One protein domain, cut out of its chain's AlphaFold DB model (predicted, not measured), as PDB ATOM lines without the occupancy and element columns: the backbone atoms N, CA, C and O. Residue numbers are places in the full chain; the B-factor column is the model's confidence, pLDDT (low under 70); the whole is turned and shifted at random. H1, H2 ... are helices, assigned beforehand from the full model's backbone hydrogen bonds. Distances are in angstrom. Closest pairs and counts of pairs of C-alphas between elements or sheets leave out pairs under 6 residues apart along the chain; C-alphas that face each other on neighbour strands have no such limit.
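This is residues 390 to 419 and 426 to 443 of the 443 residues of the protein "Hypothetical protein" of Chloropicon laureae (UniProt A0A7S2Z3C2). One long straight helix, H1, has a shorter helix, H2, loosely side by side with its later part, the two running opposite ways with few contacts between them. Residues 390 to 400 of H1 stick out past H2. The 48 printed residues, with two named helices in the order H1, H2 and no named strand, are all helix by class and loose, with a radius of gyration of the C-alphas of 13.3 A and spans of 43 by 20 by 6 A.

Start at H1, residues 390 to 417, and look across to H2, residues 426 to 442: they are close but not clearly touching, and their closest C-alphas, of Ser 401 and Ile 441, are 7.3 A apart. Their lines stand at a shallow tilt of 10 degrees, opposite ways. In H1 every O i to N i+4 pair is within hydrogen-bond range; in H2, 12 of 13 are.

Find C-alpha 390 at (4.409, 48.573, 16.208); from there H1 runs 40.5 A to C-alpha 417. H2 runs 25.4 A, ending at C-alpha 442 at (-1.303, 54.150, 32.847).

Leu 390 and Ser 419 have the C-alphas farthest apart, 43.3 A. Residues 420 to 425 are not printed; C-alphas 419 and 426 are 12.7 A apart across this cut. Look for pLDDT under 70 at residues 419, 426 to 431, 434 and 438 to 443.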
ATOM      1  N   LEU A 390       4.609  47.608  15.119       85.81
ATOM      2  CA  LEU A 390       4.409  48.573  16.208       85.81
ATOM      3  C   LEU A 390       2.925  48.848  16.481       85.81
ATOM      4  O   LEU A 390       2.518  48.928  17.640       85.81
ATOM      5  N   HIS A 391       2.101  48.962  15.438       79.62
ATOM      6  CA  HIS A 391       0.663  49.182  15.583       79.62
ATOM      7  C   HIS A 391      -0.039  47.976  16.222       79.62
ATOM      8  O   HIS A 391      -0.806  48.136  17.175       79.62
ATOM      9  N   LEU A 392       0.262  46.761  15.751       82.06
ATOM     10  CA  LEU A 392      -0.264  45.522  16.333       82.06
ATOM     11  C   LEU A 392       0.195  45.350  17.785       82.06
ATOM     12  O   LEU A 392      -0.612  45.002  18.650       82.06
ATOM     13  N   PHE A 393       1.459  45.662  18.079       85.50
ATOM     14  CA  PHE A 393       1.986  45.647  19.441       85.50
ATOM     15  C   PHE A 393       1.239  46.636  20.348       85.50
ATOM     16  O   PHE A 393       0.760  46.250  21.414       85.50
ATOM     17  N   ARG A 394       1.033  47.881  19.900       83.88
ATOM     18  CA  ARG A 394       0.274  48.898  20.647       83.88
ATOM     19  C   ARG A 394      -1.166  48.462  20.926       83.88
ATOM     20  O   ARG A 394      -1.627  48.619  22.055       83.88
ATOM     21  N   LYS A 395      -1.873  47.899  19.941       81.50
ATOM     22  CA  LYS A 395      -3.236  47.377  20.145       81.50
ATOM     23  C   LYS A 395      -3.270  46.216  21.132       81.50
ATOM     24  O   LYS A 395      -4.168  46.152  21.967       81.50
ATOM     25  N   THR A 396      -2.267  45.345  21.084       85.06
ATOM     26  CA  THR A 396      -2.125  44.243  22.043       85.06
ATOM     27  C   THR A 396      -1.932  44.780  23.462       85.06
ATOM     28  O   THR A 396      -2.620  44.339  24.379       85.06
ATOM     29  N   LEU A 397      -1.075  45.792  23.645       87.12
ATOM     30  CA  LEU A 397      -0.888  46.454  24.941       87.12
ATOM     31  C   LEU A 397      -2.166  47.142  25.445       87.12
ATOM     32  O   LEU A 397      -2.492  47.033  26.623       87.12
ATOM     33  N   GLN A 398      -2.923  47.805  24.566       82.50
ATOM     34  CA  GLN A 398      -4.212  48.412  24.926       82.50
ATOM     35  C   GLN A 398      -5.254  47.363  25.343       82.50
ATOM     36  O   GLN A 398      -5.981  47.567  26.319       82.50
ATOM     37  N   GLY A 399      -5.300  46.225  24.643       85.88
ATOM     38  CA  GLY A 399      -6.152  45.092  25.002       85.88
ATOM     39  C   GLY A 399      -5.781  44.493  26.360       85.88
ATOM     40  O   GLY A 399      -6.655  44.293  27.199       85.88
ATOM     41  N   LEU A 400      -4.483  44.287  26.615       87.38
ATOM     42  CA  LEU A 400      -3.974  43.807  27.905       87.38
ATOM     43  C   LEU A 400      -4.268  44.788  29.044       87.38
ATOM     44  O   LEU A 400      -4.713  44.363  30.106       87.38
ATOM     45  N   SER A 401      -4.082  46.091  28.821       84.75
ATOM     46  CA  SER A 401      -4.415  47.132  29.802       84.75
ATOM     47  C   SER A 401      -5.903  47.091  30.171       84.75
ATOM     48  O   SER A 401      -6.249  46.994  31.348       84.75
ATOM     49  N   SER A 402      -6.781  47.019  29.165       82.75
ATOM     50  CA  SER A 402      -8.234  46.922  29.367       82.75
ATOM     51  C   SER A 402      -8.633  45.643  30.117       82.75
ATOM     52  O   SER A 402      -9.454  45.689  31.037       82.75
ATOM     53  N   ALA A 403      -8.023  44.503  29.774       84.50
ATOM     54  CA  ALA A 403      -8.247  43.232  30.459       84.50
ATOM     55  C   ALA A 403      -7.783  43.279  31.925       84.50
ATOM     56  O   ALA A 403      -8.505  42.819  32.810       84.50
ATOM     57  N   CYS A 404      -6.624  43.887  32.201       85.56
ATOM     58  CA  CYS A 404      -6.122  44.105  33.557       85.56
ATOM     59  C   CYS A 404      -7.070  44.986  34.381       85.56
ATOM     60  O   CYS A 404      -7.385  44.636  35.520       85.56
ATOM     61  N   THR A 405      -7.580  46.088  33.820       80.25
ATOM     62  CA  THR A 405      -8.558  46.952  34.503       80.25
ATOM     63  C   THR A 405      -9.835  46.188  34.859       80.25
ATOM     64  O   THR A 405     -10.314  46.293  35.990       80.25
ATOM     65  N   LEU A 406     -10.355  45.370  33.940       83.44
ATOM     66  CA  LEU A 406     -11.539  44.545  34.189       83.44
ATOM     67  C   LEU A 406     -11.288  43.513  35.299       83.44
ATOM     68  O   LEU A 406     -12.109  43.363  36.201       83.44
ATOM     69  N   LEU A 407     -10.134  42.842  35.280       85.81
ATOM     70  CA  LEU A 407      -9.731  41.880  36.312       85.81
ATOM     71  C   LEU A 407      -9.677  42.532  37.699       85.81
ATOM     72  O   LEU A 407     -10.204  41.979  38.664       85.81
ATOM     73  N   VAL A 408      -9.109  43.736  37.791       85.00
ATOM     74  CA  VAL A 408      -9.059  44.517  39.035       85.00
ATOM     75  C   VAL A 408     -10.467  44.875  39.520       85.00
ATOM     76  O   VAL A 408     -10.768  44.682  40.699       85.00
ATOM     77  N   GLN A 409     -11.356  45.332  38.635       80.69
ATOM     78  CA  GLN A 409     -12.750  45.630  38.986       80.69
ATOM     79  C   GLN A 409     -13.493  44.386  39.489       80.69
ATOM     80  O   GLN A 409     -14.134  44.436  40.540       80.69
ATOM     81  N   VAL A 410     -13.349  43.247  38.802       85.06
ATOM     82  CA  VAL A 410     -13.939  41.965  39.218       85.06
ATOM     83  C   VAL A 410     -13.400  41.540  40.584       85.06
ATOM     84  O   VAL A 410     -14.176  41.151  41.456       85.06
ATOM     85  N   MET A 411     -12.092  41.668  40.823       84.94
ATOM     86  CA  MET A 411     -11.497  41.363  42.125       84.94
ATOM     87  C   MET A 411     -12.027  42.272  43.240       84.94
ATOM     88  O   MET A 411     -12.292  41.783  44.341       84.94
ATOM     89  N   VAL A 412     -12.216  43.569  42.977       83.81
ATOM     90  CA  VAL A 412     -12.814  44.509  43.940       83.81
ATOM     91  C   VAL A 412     -14.250  44.104  44.266       83.81
ATOM     92  O   VAL A 412     -14.587  43.989  45.444       83.81
ATOM     93  N   VAL A 413     -15.074  43.815  43.256       82.50
ATOM     94  CA  VAL A 413     -16.470  43.386  43.450       82.50
ATOM     95  C   VAL A 413     -16.539  42.069  44.221       82.50
ATOM     96  O   VAL A 413     -17.236  41.994  45.230       82.50
ATOM     97  N   LEU A 414     -15.766  41.051  43.831       82.00
ATOM     98  CA  LEU A 414     -15.726  39.763  44.534       82.00
ATOM     99  C   LEU A 414     -15.319  39.920  46.002       82.00
ATOM    100  O   LEU A 414     -15.846  39.221  46.870       82.00
ATOM    101  N   ARG A 415     -14.403  40.847  46.302       81.31
ATOM    102  CA  ARG A 415     -13.961  41.121  47.674       81.31
ATOM    103  C   ARG A 415     -15.009  41.882  48.485       81.31
ATOM    104  O   ARG A 415     -15.150  41.607  49.673       81.31
ATOM    105  N   LEU A 416     -15.755  42.791  47.856       78.00
ATOM    106  CA  LEU A 416     -16.886  43.483  48.482       78.00
ATOM    107  C   LEU A 416     -18.043  42.517  48.776       78.00
ATOM    108  O   LEU A 416     -18.613  42.580  49.860       78.00
ATOM    109  N   VAL A 417     -18.336  41.583  47.866       82.81
ATOM    110  CA  VAL A 417     -19.407  40.583  48.031       82.81
ATOM    111  C   VAL A 417     -19.050  39.524  49.083       82.81
ATOM    112  O   VAL A 417     -19.914  39.098  49.844       82.81
ATOM    113  N   ARG A 418     -17.781  39.101  49.173       79.12
ATOM    114  CA  ARG A 418     -17.342  38.052  50.116       79.12
ATOM    115  C   ARG A 418     -17.027  38.530  51.532       79.12
ATOM    116  O   ARG A 418     -16.706  37.691  52.367       79.12
ATOM    117  N   SER A 419     -17.069  39.830  51.822       61.47
ATOM    118  CA  SER A 419     -16.689  40.355  53.138       61.47
ATOM    119  C   SER A 419     -17.926  40.662  53.992       61.47
ATOM    120  O   SER A 419     -18.459  41.772  53.904       61.47
ATOM    121  N   LYS A 426      -8.020  48.575  57.808       57.44
ATOM    122  CA  LYS A 426      -7.154  47.930  56.798       57.44
ATOM    123  C   LYS A 426      -7.614  48.096  55.343       57.44
ATOM    124  O   LYS A 426      -6.775  48.030  54.447       57.44
ATOM    125  N   LEU A 427      -8.901  48.351  55.081       58.72
ATOM    126  CA  LEU A 427      -9.393  48.535  53.704       58.72
ATOM    127  C   LEU A 427      -8.851  49.805  53.024       58.72
ATOM    128  O   LEU A 427      -8.698  49.819  51.805       58.72
ATOM    129  N   ARG A 428      -8.511  50.850  53.791       63.06
ATOM    130  CA  ARG A 428      -8.051  52.128  53.225       63.06
ATOM    131  C   ARG A 428      -6.686  52.001  52.541       63.06
ATOM    132  O   ARG A 428      -6.487  52.579  51.480       63.06
ATOM    133  N   ASN A 429      -5.780  51.197  53.098       68.44
ATOM    134  CA  ASN A 429      -4.433  51.024  52.541       68.44
ATOM    135  C   ASN A 429      -4.439  50.187  51.255       68.44
ATOM    136  O   ASN A 429      -3.675  50.465  50.338       68.44
ATOM    137  N   TRP A 430      -5.347  49.216  51.146       66.62
ATOM    138  CA  TRP A 430      -5.497  48.424  49.922       66.62
ATOM    139  C   TRP A 430      -6.021  49.243  48.746       66.62
ATOM    140  O   TRP A 430      -5.593  49.020  47.617       66.62
ATOM    141  N   TRP A 431      -6.911  50.202  49.007       68.69
ATOM    142  CA  TRP A 431      -7.426  51.088  47.966       68.69
ATOM    143  C   TRP A 431      -6.310  51.964  47.382       68.69
ATOM    144  O   TRP A 431      -6.192  52.073  46.167       68.69
ATOM    145  N   TRP A 432      -5.409  52.478  48.228       70.06
ATOM    146  CA  TRP A 432      -4.227  53.218  47.776       70.06
ATOM    147  C   TRP A 432      -3.248  52.363  46.965       70.06
ATOM    148  O   TRP A 432      -2.779  52.823  45.931       70.06
ATOM    149  N   CYS A 433      -2.990  51.108  47.353       72.62
ATOM    150  CA  CYS A 433      -2.167  50.208  46.535       72.62
ATOM    151  C   CYS A 433      -2.792  49.949  45.156       72.62
ATOM    152  O   CYS A 433      -2.075  49.902  44.161       72.62
ATOM    153  N   LEU A 434      -4.120  49.822  45.085       69.19
ATOM    154  CA  LEU A 434      -4.840  49.613  43.830       69.19
ATOM    155  C   LEU A 434      -4.785  50.851  42.921       69.19
ATOM    156  O   LEU A 434      -4.582  50.723  41.714       69.19
ATOM    157  N   VAL A 435      -4.939  52.044  43.504       70.94
ATOM    158  CA  VAL A 435      -4.835  53.327  42.792       70.94
ATOM    159  C   VAL A 435      -3.414  53.541  42.274       70.94
ATOM    160  O   VAL A 435      -3.248  53.881  41.108       70.94
ATOM    161  N   ILE A 436      -2.390  53.272  43.091       72.00
ATOM    162  CA  ILE A 436      -0.980  53.389  42.684       72.00
ATOM    163  C   ILE A 436      -0.648  52.388  41.574       72.00
ATOM    164  O   ILE A 436      -0.032  52.758  40.581       72.00
ATOM    165  N   PHE A 437      -1.098  51.138  41.697       70.75
ATOM    166  CA  PHE A 437      -0.872  50.121  40.671       70.75
ATOM    167  C   PHE A 437      -1.570  50.474  39.350       70.75
ATOM    168  O   PHE A 437      -0.987  50.327  38.281       70.75
ATOM    169  N   SER A 438      -2.789  51.017  39.419       63.19
ATOM    170  CA  SER A 438      -3.510  51.495  38.233       63.19
ATOM    171  C   SER A 438      -2.818  52.705  37.599       63.19
ATOM    172  O   SER A 438      -2.721  52.773  36.378       63.19
ATOM    173  N   ALA A 439      -2.283  53.625  38.409       63.31
ATOM    174  CA  ALA A 439      -1.512  54.769  37.931       63.31
ATOM    175  C   ALA A 439      -0.193  54.348  37.259       63.31
ATOM    176  O   ALA A 439       0.176  54.936  36.250       63.31
ATOM    177  N   MET A 440       0.482  53.304  37.759       68.38
ATOM    178  CA  MET A 440       1.708  52.764  37.155       68.38
ATOM    179  C   MET A 440       1.487  52.001  35.844       68.38
ATOM    180  O   MET A 440       2.425  51.881  35.075       68.38
ATOM    181  N   ILE A 441       0.292  51.454  35.604       59.09
ATOM    182  CA  ILE A 441      -0.054  50.816  34.317       59.09
ATOM    183  C   ILE A 441      -0.439  51.864  33.260       59.09
ATOM    184  O   ILE A 441      -0.363  51.599  32.061       59.09
ATOM    185  N   LEU A 442      -0.910  53.031  33.706       53.88
ATOM    186  CA  LEU A 442      -1.303  54.150  32.847       53.88
ATOM    187  C   LEU A 442      -0.114  55.011  32.400       53.88
ATOM    188  O   LEU A 442      -0.172  55.579  31.309       53.88
ATOM    189  N   LEU A 443       0.910  55.119  33.251       53.78
ATOM    190  CA  LEU A 443       2.239  55.667  32.947       53.78
ATOM    191  C   LEU A 443       3.032  54.696  32.069       53.78
ATOM    192  O   LEU A 443       3.701  55.194  31.135       53.78
TER     193      LEU A 443